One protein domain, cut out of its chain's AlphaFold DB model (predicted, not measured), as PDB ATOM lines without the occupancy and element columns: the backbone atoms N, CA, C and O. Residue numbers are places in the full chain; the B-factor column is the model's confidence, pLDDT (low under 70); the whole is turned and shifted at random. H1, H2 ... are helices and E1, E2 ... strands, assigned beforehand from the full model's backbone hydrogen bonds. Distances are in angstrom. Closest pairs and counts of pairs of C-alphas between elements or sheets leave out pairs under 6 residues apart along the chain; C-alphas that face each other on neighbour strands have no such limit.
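Overview. This is residues 18 to 90 and 173 to 216 of the 220 residues of an uncharacterized protein of Penicillium sp. 'occitanis' (UniProt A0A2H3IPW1). With little regular structure, two small hairpins, E1 with E2 and E3 with E4, sit side by side; H2, the longest helix, reaches toward one end, short H1 and H5 lie at the other, and residues 59 to 64 and 68 to 73 stick out. The printed part has 117 residues, under half in named elements: H1 E1 E2 H2 H3 H4 E3 E4 H5, class mixed, both sheets antiparallel. It is compact, radius of gyration of the C-alphas 15.3 A, spanning 45 by 31 by 25 A.

Along the chain. H1 is residues 18 to 21, from C-alpha 18 at (30.977, -5.690, 11.378); E1 32 to 34; E2 41 to 43; H2 47 to 60, 18.3 A long; H3 179 to 184; H4 189 to 192; E3 198 to 200; E4 205 to 207; H5 210 to 214, to C-alpha 214 at (22.679, 4.337, 1.225).

Arrangement. The closest C-alphas of H1 and E4, Ala 20 and Arg 205, are 5.7 A apart. In hairpin E1 and E2, N 33 and O 42 are within hydrogen-bond range, 2.8 A; in hairpin E3 and E4, N 207 and O 198, 2.8 A. The closest C-alphas of E1 and E3, Leu 32 and Cys 200, are 4.5 A apart. H2 and H3 are close but not clearly touching, closest C-alphas Thr 57 and Arg 182, 6.7 A. Those of H4 and E3, Glu 191 and Ser 198, are 5.8 A apart. A tight link joins E4 to H5. H2, H3 and H5 have every O i to N i+4 pair within range; H1 and H4 are too short for one.

Size, cuts and confidence. Residues 91 to 172 are not printed; C-alphas 90 and 173 are 6.8 A apart. Of the links printed whole, none is long. Mean pLDDT of the printed part is 71.3; 40 residues are under 70, among them 56 to 76.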
ATOM      1  N   PHE A  18      31.878  -6.243  10.360       67.75
ATOM      2  CA  PHE A  18      30.977  -5.690  11.378       67.75
ATOM      3  C   PHE A  18      31.700  -5.322  12.682       67.75
ATOM      4  O   PHE A  18      31.445  -4.263  13.253       67.75
ATOM      5  N   SER A  19      32.678  -6.130  13.105       66.94
ATOM      6  CA  SER A  19      33.490  -5.862  14.306       66.94
ATOM      7  C   SER A  19      34.402  -4.627  14.191       66.94
ATOM      8  O   SER A  19      34.943  -4.167  15.199       66.94
ATOM      9  N   ALA A  20      34.580  -4.082  12.983       65.06
ATOM     10  CA  ALA A  20      35.302  -2.842  12.715       65.06
ATOM     11  C   ALA A  20      34.350  -1.663  12.432       65.06
ATOM     12  O   ALA A  20      34.624  -0.563  12.903       65.06
ATOM     13  N   PHE A  21      33.193  -1.887  11.789       66.06
ATOM     14  CA  PHE A  21      32.099  -0.899  11.747       66.06
ATOM     15  C   PHE A  21      31.640  -0.497  13.161       66.06
ATOM     16  O   PHE A  21      31.438   0.685  13.434       66.06
ATOM     17  N   ALA A  22      31.574  -1.460  14.089       66.50
ATOM     18  CA  ALA A  22      31.248  -1.236  15.501       66.50
ATOM     19  C   ALA A  22      32.228  -0.295  16.240       66.50
ATOM     20  O   ALA A  22      31.907   0.195  17.318       66.50
ATOM     21  N   ARG A  23      33.409  -0.006  15.671       67.81
ATOM     22  CA  ARG A  23      34.412   0.931  16.223       67.81
ATOM     23  C   ARG A  23      34.297   2.339  15.620       67.81
ATOM     24  O   ARG A  23      35.234   3.130  15.716       67.81
ATOM     25  N   THR A  24      33.144   2.638  15.015       80.31
ATOM     26  CA  THR A  24      32.845   3.761  14.106       80.31
ATOM     27  C   THR A  24      33.671   3.729  12.812       80.31
ATOM     28  O   THR A  24      34.874   3.464  12.863       80.31
ATOM     29  N   PRO A  25      33.083   4.016  11.636       82.69
ATOM     30  CA  PRO A  25      33.842   4.029  10.389       82.69
ATOM     31  C   PRO A  25      34.980   5.050  10.323       82.69
ATOM     32  O   PRO A  25      35.052   6.015  11.091       82.69
ATOM     33  N   CYS A  26      35.871   4.841   9.357       84.94
ATOM     34  CA  CYS A  26      36.944   5.772   9.048       84.94
ATOM     35  C   CYS A  26      36.404   7.170   8.670       84.94
ATOM     36  O   CYS A  26      35.422   7.290   7.941       84.94
ATOM     37  N   ARG A  27      37.091   8.219   9.143       79.75
ATOM     38  CA  ARG A  27      36.905   9.632   8.745       79.75
ATOM     39  C   ARG A  27      38.246  10.308   8.388       79.75
ATOM     40  O   ARG A  27      38.403  11.507   8.579       79.75
ATOM     41  N   CYS A  28      39.238   9.528   7.953       82.62
ATOM     42  CA  CYS A  28      40.512  10.048   7.442       82.62
ATOM     43  C   CYS A  28      40.335  10.532   5.996       82.62
ATOM     44  O   CYS A  28      39.606   9.903   5.235       82.62
ATOM     45  N   GLU A  29      41.004  11.629   5.641       71.06
ATOM     46  CA  GLU A  29      40.852  12.320   4.353       71.06
ATOM     47  C   GLU A  29      41.465  11.519   3.190       71.06
ATOM     48  O   GLU A  29      40.755  11.137   2.260       71.06
ATOM     49  N   ASP A  30      42.742  11.141   3.304       73.31
ATOM     50  CA  ASP A  30      43.355  10.118   2.454       73.31
ATOM     51  C   ASP A  30      43.072   8.721   3.020       73.31
ATOM     52  O   ASP A  30      43.733   8.227   3.942       73.31
ATOM     53  N   THR A  31      42.063   8.055   2.462       72.75
ATOM     54  CA  THR A  31      41.802   6.648   2.755       72.75
ATOM     55  C   THR A  31      42.817   5.746   2.055       72.75
ATOM     56  O   THR A  31      43.186   5.936   0.895       72.75
ATOM     57  N   LEU A  32      43.287   4.743   2.794       69.19
ATOM     58  CA  LEU A  32      44.127   3.676   2.264       69.19
ATOM     59  C   LEU A  32      43.245   2.450   1.988       69.19
ATOM     60  O   LEU A  32      42.168   2.310   2.571       69.19
ATOM     61  N   TRP A  33      43.734   1.551   1.147       72.00
ATOM     62  CA  TRP A  33      43.248   0.184   1.010       72.00
ATOM     63  C   TRP A  33      44.117  -0.736   1.888       72.00
ATOM     64  O   TRP A  33      45.334  -0.549   1.958       72.00
ATOM     65  N   LEU A  34      43.512  -1.717   2.566       67.25
ATOM     66  CA  LEU A  34      44.219  -2.831   3.208       67.25
ATOM     67  C   LEU A  34      43.721  -4.127   2.573       67.25
ATOM     68  O   LEU A  34      42.512  -4.347   2.500       67.25
ATOM     69  N   CYS A  35      44.642  -5.022   2.221       68.25
ATOM     70  CA  CYS A  35      44.293  -6.419   1.987       68.25
ATOM     71  C   CYS A  35      43.794  -7.000   3.316       68.25
ATOM     72  O   CYS A  35      44.563  -7.067   4.280       68.25
ATOM     73  N   GLU A  36      42.522  -7.404   3.361       60.66
ATOM     74  CA  GLU A  36      41.830  -7.898   4.559       60.66
ATOM     75  C   GLU A  36      42.674  -8.905   5.350       60.66
ATOM     76  O   GLU A  36      42.889  -8.749   6.550       60.66
ATOM     77  N   SER A  37      43.223  -9.902   4.655       62.19
ATOM     78  CA  SER A  37      43.921 -11.041   5.251       62.19
ATOM     79  C   SER A  37      45.390 -10.778   5.613       62.19
ATOM     80  O   SER A  37      46.094 -11.706   6.009       62.19
ATOM     81  N   CYS A  38      45.914  -9.559   5.449       65.50
ATOM     82  CA  CYS A  38      47.308  -9.255   5.811       65.50
ATOM     83  C   CYS A  38      47.540  -7.870   6.426       65.50
ATOM     84  O   CYS A  38      48.534  -7.674   7.127       65.50
ATOM     85  N   GLY A  39      46.655  -6.903   6.185       60.41
ATOM     86  CA  GLY A  39      46.823  -5.540   6.679       60.41
ATOM     87  C   GLY A  39      48.005  -4.790   6.049       60.41
ATOM     88  O   GLY A  39      48.682  -4.034   6.741       60.41
ATOM     89  N   LEU A  40      48.297  -5.010   4.761       67.69
ATOM     90  CA  LEU A  40      49.241  -4.169   4.012       67.69
ATOM     91  C   LEU A  40      48.539  -2.888   3.551       67.69
ATOM     92  O   LEU A  40      47.623  -2.958   2.735       67.69
ATOM     93  N   ALA A  41      48.959  -1.745   4.095       66.12
ATOM     94  CA  ALA A  41      48.354  -0.437   3.861       66.12
ATOM     95  C   ALA A  41      48.859   0.205   2.562       66.12
ATOM     96  O   ALA A  41      50.066   0.351   2.385       66.12
ATOM     97  N   LEU A  42      47.948   0.628   1.683       68.69
ATOM     98  CA  LEU A  42      48.274   1.195   0.372       68.69
ATOM     99  C   LEU A  42      47.454   2.455   0.097       68.69
ATOM    100  O   LEU A  42      46.228   2.440   0.185       68.69
ATOM    101  N   GLY A  43      48.118   3.564  -0.225       72.75
ATOM    102  CA  GLY A  43      47.440   4.841  -0.443       72.75
ATOM    103  C   GLY A  43      46.547   4.863  -1.681       72.75
ATOM    104  O   GLY A  43      46.886   4.285  -2.712       72.75
ATOM    105  N   LYS A  44      45.459   5.648  -1.631       68.31
ATOM    106  CA  LYS A  44      44.634   5.985  -2.810       68.31
ATOM    107  C   LYS A  44      45.454   6.539  -3.989       68.31
ATOM    108  O   LYS A  44      45.010   6.463  -5.133       68.31
ATOM    109  N   ASN A  45      46.656   7.061  -3.728       67.44
ATOM    110  CA  ASN A  45      47.616   7.536  -4.727       67.44
ATOM    111  C   ASN A  45      48.928   6.728  -4.799       67.44
ATOM    112  O   ASN A  45      49.918   7.218  -5.342       67.44
ATOM    113  N   ASP A  46      48.954   5.484  -4.307       76.06
ATOM    114  CA  ASP A  46      50.144   4.629  -4.357       76.06
ATOM    115  C   ASP A  46      50.519   4.258  -5.804       76.06
ATOM    116  O   ASP A  46      49.895   3.418  -6.464       76.06
ATOM    117  N   SER A  47      51.566   4.910  -6.315       74.69
ATOM    118  CA  SER A  47      52.068   4.657  -7.667       74.69
ATOM    119  C   SER A  47      52.788   3.313  -7.803       74.69
ATOM    120  O   SER A  47      52.858   2.782  -8.908       74.69
ATOM    121  N   THR A  48      53.303   2.737  -6.714       74.12
ATOM    122  CA  THR A  48      54.030   1.464  -6.727       74.12
ATOM    123  C   THR A  48      53.054   0.308  -6.897       74.12
ATOM    124  O   THR A  48      53.223  -0.497  -7.810       74.12
ATOM    125  N   TYR A  49      51.972   0.265  -6.119       71.75
ATOM    126  CA  TYR A  49      50.948  -0.773  -6.262       71.75
ATOM    127  C   TYR A  49      50.179  -0.652  -7.583       71.75
ATOM    128  O   TYR A  49      49.972  -1.652  -8.271       71.75
ATOM    129  N   ARG A  50      49.858   0.578  -8.018       75.00
ATOM    130  CA  ARG A  50      49.300   0.820  -9.363       75.00
ATOM    131  C   ARG A  50      50.231   0.331 -10.479       75.00
ATOM    132  O   ARG A  50      49.743  -0.224 -11.463       75.00
ATOM    133  N   ARG A  51      51.557   0.475 -10.335       77.50
ATOM    134  CA  ARG A  51      52.542  -0.109 -11.270       77.50
ATOM    135  C   ARG A  51      52.555  -1.635 -11.219       77.50
ATOM    136  O   ARG A  51      52.622  -2.230 -12.285       77.50
ATOM    137  N   VAL A  52      52.461  -2.262 -10.042       76.06
ATOM    138  CA  VAL A  52      52.413  -3.733  -9.908       76.06
ATOM    139  C   VAL A  52      51.199  -4.314 -10.639       76.06
ATOM    140  O   VAL A  52      51.372  -5.222 -11.450       76.06
ATOM    141  N   TRP A  53      50.006  -3.744 -10.446       76.56
ATOM    142  CA  TRP A  53      48.812  -4.117 -11.217       76.56
ATOM    143  C   TRP A  53      48.991  -3.877 -12.720       76.56
ATOM    144  O   TRP A  53      48.867  -4.806 -13.513       76.56
ATOM    145  N   THR A  54      49.383  -2.659 -13.114       74.31
ATOM    146  CA  THR A  54      49.607  -2.311 -14.531       74.31
ATOM    147  C   THR A  54      50.606  -3.256 -15.207       74.31
ATOM    148  O   THR A  54      50.423  -3.623 -16.367       74.31
ATOM    149  N   TRP A  55      51.665  -3.649 -14.494       74.06
ATOM    150  CA  TRP A  55      52.680  -4.571 -14.989       74.06
ATOM    151  C   TRP A  55      52.143  -5.997 -15.109       74.06
ATOM    152  O   TRP A  55      52.316  -6.614 -16.161       74.06
ATOM    153  N   ARG A  56      51.450  -6.495 -14.076       68.31
ATOM    154  CA  ARG A  56      50.852  -7.835 -14.062       68.31
ATOM    155  C   ARG A  56      49.950  -8.035 -15.277       68.31
ATOM    156  O   ARG A  56      50.162  -8.980 -16.031       68.31
ATOM    157  N   THR A  57      49.005  -7.128 -15.503       63.94
ATOM    158  CA  THR A  57      48.050  -7.253 -16.608       63.94
ATOM    159  C   THR A  57      48.714  -7.081 -17.975       63.94
ATOM    160  O   THR A  57      48.448  -7.850 -18.895       63.94
ATOM    161  N   ARG A  58      49.599  -6.084 -18.133       60.72
ATOM    162  CA  ARG A  58      50.198  -5.760 -19.441       60.72
ATOM    163  C   ARG A  58      51.299  -6.731 -19.872       60.72
ATOM    164  O   ARG A  58      51.495  -6.910 -21.070       60.72
ATOM    165  N   TYR A  59      52.031  -7.320 -18.925       54.31
ATOM    166  CA  TYR A  59      53.229  -8.116 -19.213       54.31
ATOM    167  C   TYR A  59      53.210  -9.526 -18.613       54.31
ATOM    168  O   TYR A  59      53.844 -10.410 -19.183       54.31
ATOM    169  N   GLY A  60      52.466  -9.792 -17.535       53.97
ATOM    170  CA  GLY A  60      52.407 -11.122 -16.910       53.97
ATOM    171  C   GLY A  60      51.880 -12.213 -17.851       53.97
ATOM    172  O   GLY A  60      52.405 -13.325 -17.859       53.97
ATOM    173  N   ALA A  61      50.920 -11.874 -18.716       46.53
ATOM    174  CA  ALA A  61      50.405 -12.767 -19.757       46.53
ATOM    175  C   ALA A  61      51.399 -13.041 -20.910       46.53
ATOM    176  O   ALA A  61      51.188 -13.976 -21.678       46.53
ATOM    177  N   TYR A  62      52.466 -12.242 -21.051       38.12
ATOM    178  CA  TYR A  62      53.405 -12.301 -22.183       38.12
ATOM    179  C   TYR A  62      54.823 -12.750 -21.783       38.12
ATOM    180  O   TYR A  62      55.504 -13.403 -22.565       38.12
ATOM    181  N   LEU A  63      55.265 -12.446 -20.558       42.62
ATOM    182  CA  LEU A  63      56.608 -12.757 -20.038       42.62
ATOM    183  C   LEU A  63      56.667 -14.064 -19.221       42.62
ATOM    184  O   LEU A  63      57.566 -14.246 -18.404       42.62
ATOM    185  N   GLY A  64      55.683 -14.956 -19.372       46.19
ATOM    186  CA  GLY A  64      55.606 -16.249 -18.672       46.19
ATOM    187  C   GLY A  64      55.289 -16.171 -17.170       46.19
ATOM    188  O   GLY A  64      54.704 -17.102 -16.623       46.19
ATOM    189  N   THR A  65      55.564 -15.040 -16.509       46.44
ATOM    190  CA  THR A  65      55.383 -14.830 -15.058       46.44
ATOM    191  C   THR A  65      53.919 -14.886 -14.585       46.44
ATOM    192  O   THR A  65      53.663 -14.848 -13.384       46.44
ATOM    193  N   GLY A  66      52.956 -14.969 -15.509       45.47
ATOM    194  CA  GLY A  66      51.528 -15.177 -15.249       45.47
ATOM    195  C   GLY A  66      50.959 -16.523 -15.725       45.47
ATOM    196  O   GLY A  66      49.761 -16.732 -15.565       45.47
ATOM    197  N   LEU A  67      51.767 -17.437 -16.285       45.81
ATOM    198  CA  LEU A  67      51.315 -18.747 -16.796       45.81
ATOM    199  C   LEU A  67      52.034 -19.918 -16.091       45.81
ATOM    200  O   LEU A  67      52.507 -20.861 -16.720       45.81
ATOM    201  N   GLY A  68      52.140 -19.818 -14.762       41.50
ATOM    202  CA  GLY A  68      52.951 -20.698 -13.907       41.50
ATOM    203  C   GLY A  68      52.247 -21.919 -13.297       41.50
ATOM    204  O   GLY A  68      52.864 -22.587 -12.472       41.50
ATOM    205  N   THR A  69      50.992 -22.221 -13.655       39.06
ATOM    206  CA  THR A  69      50.294 -23.449 -13.220       39.06
ATOM    207  C   THR A  69      49.620 -24.163 -14.394       39.06
ATOM    208  O   THR A  69      48.695 -23.654 -15.025       39.06
ATOM    209  N   GLY A  70      50.068 -25.385 -14.693       35.94
ATOM    210  CA  GLY A  70      49.382 -26.267 -15.636       35.94
ATOM    211  C   GLY A  70      48.136 -26.894 -15.005       35.94
ATOM    212  O   GLY A  70      48.246 -27.523 -13.960       35.94
ATOM    213  N   ILE A  71      46.974 -26.742 -15.658       34.81
ATOM    214  CA  ILE A  71      45.686 -27.393 -15.321       34.81
ATOM    215  C   ILE A  71      45.357 -27.341 -13.811       34.81
ATOM    216  O   ILE A  71      44.992 -28.332 -13.184       34.81
ATOM    217  N   GLY A  72      45.504 -26.155 -13.222       40.50
ATOM    218  CA  GLY A  72      45.211 -25.893 -11.818       40.50
ATOM    219  C   GLY A  72      45.072 -24.395 -11.582       40.50
ATOM    220  O   GLY A  72      45.945 -23.629 -11.986       40.50
ATOM    221  N   GLU A  73      43.952 -24.014 -10.972       48.03
ATOM    222  CA  GLU A  73      43.453 -22.671 -10.640       48.03
ATOM    223  C   GLU A  73      44.545 -21.650 -10.243       48.03
ATOM    224  O   GLU A  73      44.855 -21.426  -9.074       48.03
ATOM    225  N   GLY A  74      45.168 -21.030 -11.252       54.53
ATOM    226  CA  GLY A  74      46.245 -20.059 -11.067       54.53
ATOM    227  C   GLY A  74      45.708 -18.743 -10.510       54.53
ATOM    228  O   GLY A  74      44.744 -18.197 -11.038       54.53
ATOM    229  N   CYS A  75      46.330 -18.216  -9.453       57.03
ATOM    230  CA  CYS A  75      45.795 -17.072  -8.711       57.03
ATOM    231  C   CYS A  75      45.671 -15.805  -9.589       57.03
ATOM    232  O   CYS A  75      46.679 -15.202  -9.982       57.03
ATOM    233  N   GLN A  76      44.433 -15.392  -9.876       64.06
ATOM    234  CA  GLN A  76      44.096 -14.317 -10.815       64.06
ATOM    235  C   GLN A  76      44.118 -12.921 -10.166       64.06
ATOM    236  O   GLN A  76      43.100 -12.248 -10.105       64.06
ATOM    237  N   GLY A  77      45.278 -12.473  -9.683       71.56
ATOM    238  CA  GLY A  77      45.502 -11.070  -9.312       71.56
ATOM    239  C   GLY A  77      46.742 -10.856  -8.437       71.56
ATOM    240  O   GLY A  77      47.643 -11.699  -8.388       71.56
ATOM    241  N   VAL A  78      46.860  -9.690  -7.799       76.62
ATOM    242  CA  VAL A  78      48.080  -9.311  -7.062       76.62
ATOM    243  C   VAL A  78      48.132  -9.966  -5.677       76.62
ATOM    244  O   VAL A  78      47.179  -9.927  -4.905       76.62
ATOM    245  N   LYS A  79      49.281 -10.568  -5.349       78.00
ATOM    246  CA  LYS A  79      49.571 -11.164  -4.034       78.00
ATOM    247  C   LYS A  79      49.838 -10.072  -2.994       78.00
ATOM    248  O   LYS A  79      50.526  -9.099  -3.300       78.00
ATOM    249  N   CYS A  80      49.362 -10.239  -1.756       76.81
ATOM    250  CA  CYS A  80      49.702  -9.314  -0.674       76.81
ATOM    251  C   CYS A  80      51.228  -9.247  -0.469       76.81
ATOM    252  O   CYS A  80      51.880 -10.258  -0.206       76.81
ATOM    253  N   GLY A  81      51.776  -8.028  -0.498       70.00
ATOM    254  CA  GLY A  81      53.208  -7.742  -0.346       70.00
ATOM    255  C   GLY A  81      53.819  -8.034   1.033       70.00
ATOM    256  O   GLY A  81      55.001  -7.780   1.213       70.00
ATOM    257  N   LYS A  82      53.054  -8.583   1.988       69.19
ATOM    258  CA  LYS A  82      53.603  -9.205   3.206       69.19
ATOM    259  C   LYS A  82      54.188 -10.602   2.974       69.19
ATOM    260  O   LYS A  82      54.852 -11.125   3.859       69.19
ATOM    261  N   GLY A  83      53.929 -11.225   1.819       77.25
ATOM    262  CA  GLY A  83      54.401 -12.584   1.549       77.25
ATOM    263  C   GLY A  83      53.895 -13.566   2.608       77.25
ATOM    264  O   GLY A  83      52.690 -13.661   2.843       77.25
ATOM    265  N   GLU A  84      54.821 -14.265   3.256       82.06
ATOM    266  CA  GLU A  84      54.558 -15.216   4.341       82.06
ATOM    267  C   GLU A  84      54.028 -14.585   5.643       82.06
ATOM    268  O   GLU A  84      53.306 -15.254   6.374       82.06
ATOM    269  N   GLU A  85      54.236 -13.285   5.894       76.19
ATOM    270  CA  GLU A  85      53.646 -12.572   7.049       76.19
ATOM    271  C   GLU A  85      52.144 -12.227   6.869       76.19
ATOM    272  O   GLU A  85      51.556 -11.442   7.624       76.19
ATOM    273  N   CYS A  86      51.495 -12.757   5.832       80.62
ATOM    274  CA  CYS A  86      50.053 -12.642   5.636       80.62
ATOM    275  C   CYS A  86      49.306 -13.671   6.505       80.62
ATOM    276  O   CYS A  86      49.626 -14.853   6.498       80.62
ATOM    277  N   LEU A  87      48.247 -13.245   7.203       79.38
ATOM    278  CA  LEU A  87      47.434 -14.127   8.059       79.38
ATOM    279  C   LEU A  87      46.637 -15.179   7.259       79.38
ATOM    280  O   LEU A  87      46.191 -16.169   7.830       79.38
ATOM    281  N   ALA A  88      46.479 -14.975   5.948       80.06
ATOM    282  CA  ALA A  88      46.074 -15.997   4.982       80.06
ATOM    283  C   ALA A  88      47.133 -16.164   3.875       80.06
ATOM    284  O   ALA A  88      46.815 -16.178   2.682       80.06
ATOM    285  N   ALA A  89      48.409 -16.236   4.261       83.06
ATOM    286  CA  ALA A  89      49.451 -16.728   3.372       83.06
ATOM    287  C   ALA A  89      49.158 -18.186   2.986       83.06
ATOM    288  O   ALA A  89      48.628 -18.961   3.786       83.06
ATOM    289  N   SER A  90      49.509 -18.576   1.765       79.69
ATOM    290  CA  SER A  90      49.337 -19.943   1.279       79.69
ATOM    291  C   SER A  90      50.556 -20.420   0.500       79.69
ATOM    292  O   SER A  90      51.194 -19.663  -0.232       79.69
ATOM    293  N   ALA A 173      47.958 -13.712   0.556       80.00
ATOM    294  CA  ALA A 173      46.626 -13.805  -0.037       80.00
ATOM    295  C   ALA A 173      46.544 -13.070  -1.387       80.00
ATOM    296  O   ALA A 173      47.144 -12.006  -1.570       80.00
ATOM    297  N   CYS A 174      45.817 -13.650  -2.341       76.56
ATOM    298  CA  CYS A 174      45.595 -13.027  -3.641       76.56
ATOM    299  C   CYS A 174      44.419 -12.056  -3.553       76.56
ATOM    300  O   CYS A 174      43.355 -12.427  -3.068       76.56
ATOM    301  N   VAL A 175      44.602 -10.843  -4.060       74.88
ATOM    302  CA  VAL A 175      43.491  -9.989  -4.489       74.88
ATOM    303  C   VAL A 175      43.046 -10.485  -5.857       74.88
ATOM    304  O   VAL A 175      43.902 -10.845  -6.664       74.88
ATOM    305  N   GLU A 176      41.746 -10.520  -6.122       74.00
ATOM    306  CA  GLU A 176      41.196 -10.906  -7.426       74.00
ATOM    307  C   GLU A 176      41.240  -9.733  -8.422       74.00
ATOM    308  O   GLU A 176      41.147  -8.566  -8.045       74.00
ATOM    309  N   GLU A 177      41.425 -10.044  -9.703       73.62
ATOM    310  CA  GLU A 177      41.475  -9.103 -10.824       73.62
ATOM    311  C   GLU A 177      40.106  -9.058 -11.516       73.62
ATOM    312  O   GLU A 177      39.705 -10.025 -12.161       73.62
ATOM    313  N   TYR A 178      39.375  -7.944 -11.403       77.62
ATOM    314  CA  TYR A 178      38.089  -7.784 -12.091       77.62
ATOM    315  C   TYR A 178      38.283  -7.554 -13.598       77.62
ATOM    316  O   TYR A 178      39.095  -6.717 -13.998       77.62
ATOM    317  N   ASP A 179      37.508  -8.254 -14.438       78.81
ATOM    318  CA  ASP A 179      37.607  -8.181 -15.907       78.81
ATOM    319  C   ASP A 179      37.504  -6.742 -16.454       78.81
ATOM    320  O   ASP A 179      38.241  -6.374 -17.368       78.81
ATOM    321  N   ASP A 180      36.645  -5.898 -15.875       81.25
ATOM    322  CA  ASP A 180      36.462  -4.502 -16.288       81.25
ATOM    323  C   ASP A 180      37.592  -3.572 -15.816       81.25
ATOM    324  O   ASP A 180      37.980  -2.649 -16.540       81.25
ATOM    325  N   GLU A 181      38.188  -3.821 -14.644       79.38
ATOM    326  CA  GLU A 181      39.401  -3.105 -14.226       79.38
ATOM    327  C   GLU A 181      40.600  -3.516 -15.099       79.38
ATOM    328  O   GLU A 181      41.407  -2.656 -15.467       79.38
ATOM    329  N   ARG A 182      40.651  -4.787 -15.532       76.75
ATOM    330  CA  ARG A 182      41.639  -5.330 -16.478       76.75
ATOM    331  C   ARG A 182      41.548  -4.689 -17.864       76.75
ATOM    332  O   ARG A 182      42.564  -4.266 -18.412       76.75
ATOM    333  N   GLU A 183      40.346  -4.595 -18.433       75.62
ATOM    334  CA  GLU A 183      40.120  -3.981 -19.752       75.62
ATOM    335  C   GLU A 183      40.365  -2.466 -19.749       75.62
ATOM    336  O   GLU A 183      40.904  -1.918 -20.713       75.62
ATOM    337  N   THR A 184      40.006  -1.772 -18.664       79.94
ATOM    338  CA  THR A 184      40.178  -0.311 -18.559       79.94
ATOM    339  C   THR A 184      41.553   0.123 -18.047       79.94
ATOM    340  O   THR A 184      41.926   1.287 -18.219       79.94
ATOM    341  N   GLY A 185      42.306  -0.775 -17.406       74.00
ATOM    342  CA  GLY A 185      43.572  -0.474 -16.736       74.00
ATOM    343  C   GLY A 185      43.429   0.331 -15.437       74.00
ATOM    344  O   GLY A 185      44.403   0.958 -15.011       74.00
ATOM    345  N   LYS A 186      42.234   0.372 -14.830       77.00
ATOM    346  CA  LYS A 186      41.886   1.243 -13.690       77.00
ATOM    347  C   LYS A 186      41.661   0.450 -12.398       77.00
ATOM    348  O   LYS A 186      40.559   0.403 -11.868       77.00
ATOM    349  N   TYR A 187      42.730  -0.158 -11.898       75.50
ATOM    350  CA  TYR A 187      42.706  -1.013 -10.705       75.50
ATOM    351  C   TYR A 187      42.449  -0.241  -9.407       75.50
ATOM    352  O   TYR A 187      42.972   0.868  -9.232       75.50
ATOM    353  N   LEU A 188      41.704  -0.859  -8.483       75.38
ATOM    354  CA  LEU A 188      41.221  -0.269  -7.222       75.38
ATOM    355  C   LEU A 188      40.351   0.986  -7.412       75.38
ATOM    356  O   LEU A 188      40.186   1.775  -6.474       75.38
ATOM    357  N   GLN A 189      39.828   1.245  -8.614       78.69
ATOM    358  CA  GLN A 189      39.048   2.460  -8.851       78.69
ATOM    359  C   GLN A 189      37.728   2.398  -8.069       78.69
ATOM    360  O   GLN A 189      37.267   3.416  -7.552       78.69
ATOM    361  N   ARG A 190      37.179   1.190  -7.891       82.88
ATOM    362  CA  ARG A 190      35.993   0.916  -7.071       82.88
ATOM    363  C   ARG A 190      36.182   1.332  -5.614       82.88
ATOM    364  O   ARG A 190      35.339   2.050  -5.080       82.88
ATOM    365  N   GLU A 191      37.278   0.949  -4.969       81.69
ATOM    366  CA  GLU A 191      37.579   1.349  -3.590       81.69
ATOM    367  C   GLU A 191      38.027   2.811  -3.482       81.69
ATOM    368  O   GLU A 191      37.693   3.484  -2.505       81.69
ATOM    369  N   ALA A 192      38.750   3.327  -4.482       78.31
ATOM    370  CA  ALA A 192      39.195   4.719  -4.519       78.31
ATOM    371  C   ALA A 192      38.022   5.708  -4.644       78.31
ATOM    372  O   ALA A 192      38.060   6.772  -4.020       78.31
ATOM    373  N   ASP A 193      36.976   5.358  -5.395       81.06
ATOM    374  CA  ASP A 193      35.739   6.144  -5.535       81.06
ATOM    375  C   ASP A 193      34.671   5.781  -4.482       81.06
ATOM    376  O   ASP A 193      33.556   6.317  -4.505       81.06
ATOM    377  N   GLY A 194      34.998   4.874  -3.554       82.31
ATOM    378  CA  GLY A 194      34.101   4.418  -2.492       82.31
ATOM    379  C   GLY A 194      32.864   3.675  -3.001       82.31
ATOM    380  O   GLY A 194      31.827   3.706  -2.347       82.31
ATOM    381  N   LEU A 195      32.920   3.036  -4.172       84.31
ATOM    382  CA  LEU A 195      31.851   2.172  -4.688       84.31
ATOM    383  C   LEU A 195      31.793   0.832  -3.942       84.31
ATOM    384  O   LEU A 195      30.702   0.309  -3.713       84.31
ATOM    385  N   GLU A 196      32.952   0.323  -3.518       84.19
ATOM    386  CA  GLU A 196      33.094  -0.843  -2.640       84.19
ATOM    387  C   GLU A 196      33.797  -0.482  -1.327       84.19
ATOM    388  O   GLU A 196      34.358   0.605  -1.168       84.19
ATOM    389  N   ARG A 197      33.713  -1.392  -0.350       84.50
ATOM    390  CA  ARG A 197      34.321  -1.218   0.974       84.50
ATOM    391  C   ARG A 197      35.838  -1.305   0.877       84.50
ATOM    392  O   ARG A 197      36.369  -2.192   0.219       84.50
ATOM    393  N   SER A 198      36.523  -0.463   1.636       80.31
ATOM    394  CA  SER A 198      37.967  -0.573   1.842       80.31
ATOM    395  C   SER A 198      38.323  -0.381   3.316       80.31
ATOM    396  O   SER A 198      37.458  -0.403   4.193       80.31
ATOM    397  N   TRP A 199      39.607  -0.275   3.629       80.00
ATOM    398  CA  TRP A 199      40.119  -0.403   4.989       80.00
ATOM    399  C   TRP A 199      41.284   0.566   5.179       80.00
ATOM    400  O   TRP A 199      42.361   0.373   4.624       80.00
ATOM    401  N   CYS A 200      41.088   1.609   5.983       80.62
ATOM    402  CA  CYS A 200      42.079   2.669   6.125       80.62
ATOM    403  C   CYS A 200      43.253   2.205   6.995       80.62
ATOM    404  O   CYS A 200      43.167   2.239   8.219       80.62
ATOM    405  N   GLY A 201      44.375   1.846   6.376       75.00
ATOM    406  CA  GLY A 201      45.610   1.433   7.055       75.00
ATOM    407  C   GLY A 201      46.294   2.469   7.957       75.00
ATOM    408  O   GLY A 201      47.285   2.130   8.596       75.00
ATOM    409  N   TRP A 202      45.779   3.700   8.056       77.06
ATOM    410  CA  TRP A 202      46.190   4.637   9.107       77.06
ATOM    411  C   TRP A 202      45.506   4.314  10.443       77.06
ATOM    412  O   TRP A 202      46.174   4.100  11.448       77.06
ATOM    413  N   CYS A 203      44.168   4.238  10.464       78.81
ATOM    414  CA  CYS A 203      43.399   4.008  11.698       78.81
ATOM    415  C   CYS A 203      42.831   2.586  11.851       78.81
ATOM    416  O   CYS A 203      42.169   2.309  12.846       78.81
ATOM    417  N   TRP A 204      43.078   1.703  10.881       76.69
ATOM    418  CA  TRP A 204      42.674   0.290  10.831       76.69
ATOM    419  C   TRP A 204      41.156   0.062  10.954       76.69
ATOM    420  O   TRP A 204      40.688  -0.975  11.425       76.69
ATOM    421  N   ARG A 205      40.367   1.043  10.494       80.75
ATOM    422  CA  ARG A 205      38.895   1.006  10.459       80.75
ATOM    423  C   ARG A 205      38.389   0.944   9.023       80.75
ATOM    424  O   ARG A 205      39.032   1.451   8.101       80.75
ATOM    425  N   VAL A 206      37.213   0.343   8.851       83.94
ATOM    426  CA  VAL A 206      36.561   0.207   7.544       83.94
ATOM    427  C   VAL A 206      36.209   1.584   6.988       83.94
ATOM    428  O   VAL A 206      35.706   2.458   7.699       83.94
ATOM    429  N   VAL A 207      36.483   1.752   5.703       86.88
ATOM    430  CA  VAL A 207      36.028   2.846   4.852       86.88
ATOM    431  C   VAL A 207      34.731   2.358   4.196       86.88
ATOM    432  O   VAL A 207      34.779   1.383   3.439       86.88
ATOM    433  N   PRO A 208      33.564   2.946   4.516       85.44
ATOM    434  CA  PRO A 208      32.296   2.453   3.995       85.44
ATOM    435  C   PRO A 208      32.177   2.699   2.494       85.44
ATOM    436  O   PRO A 208      32.551   3.765   2.000       85.44
ATOM    437  N   SER A 209      31.583   1.736   1.798       86.69
ATOM    438  CA  SER A 209      31.115   1.925   0.428       86.69
ATOM    439  C   SER A 209      29.925   2.885   0.387       86.69
ATOM    440  O   SER A 209      29.214   3.063   1.377       86.69
ATOM    441  N   ARG A 210      29.619   3.433  -0.788       86.38
ATOM    442  CA  ARG A 210      28.400   4.207  -1.050       86.38
ATOM    443  C   ARG A 210      27.144   3.430  -0.647       86.38
ATOM    444  O   ARG A 210      26.262   4.000  -0.015       86.38
ATOM    445  N   LYS A 211      27.132   2.117  -0.898       86.81
ATOM    446  CA  LYS A 211      26.053   1.201  -0.503       86.81
ATOM    447  C   LYS A 211      25.853   1.169   1.016       86.81
ATOM    448  O   LYS A 211      24.720   1.082   1.465       86.81
ATOM    449  N   ASP A 212      26.918   1.271   1.814       85.19
ATOM    450  CA  ASP A 212      26.822   1.293   3.285       85.19
ATOM    451  C   ASP A 212      26.204   2.593   3.817       85.19
ATOM    452  O   ASP A 212      25.494   2.569   4.826       85.19
ATOM    453  N   TRP A 213      26.457   3.716   3.138       82.38
ATOM    454  CA  TRP A 213      25.802   4.996   3.417       82.38
ATOM    455  C   TRP A 213      24.327   4.964   2.987       82.38
ATOM    456  O   TRP A 213      23.454   5.319   3.774       82.38
ATOM    457  N   GLU A 214      24.038   4.476   1.776       85.12
ATOM    458  CA  GLU A 214      22.679   4.337   1.225       85.12
ATOM    459  C   GLU A 214      21.799   3.370   2.039       85.12
ATOM    460  O   GLU A 214      20.606   3.613   2.210       85.12
ATOM    461  N   GLN A 215      22.377   2.294   2.582       81.44
ATOM    462  CA  GLN A 215      21.683   1.305   3.418       81.44
ATOM    463  C   GLN A 215      21.591   1.702   4.903       81.44
ATOM    464  O   GLN A 215      21.043   0.939   5.698       81.44
ATOM    465  N   GLY A 216      22.139   2.855   5.312       74.00
ATOM    466  CA  GLY A 216      22.131   3.296   6.714       74.00
ATOM    467  C   GLY A 216      22.946   2.405   7.665       74.00
ATOM    468  O   GLY A 216      22.706   2.404   8.869       74.00
TER     469      GLY A 216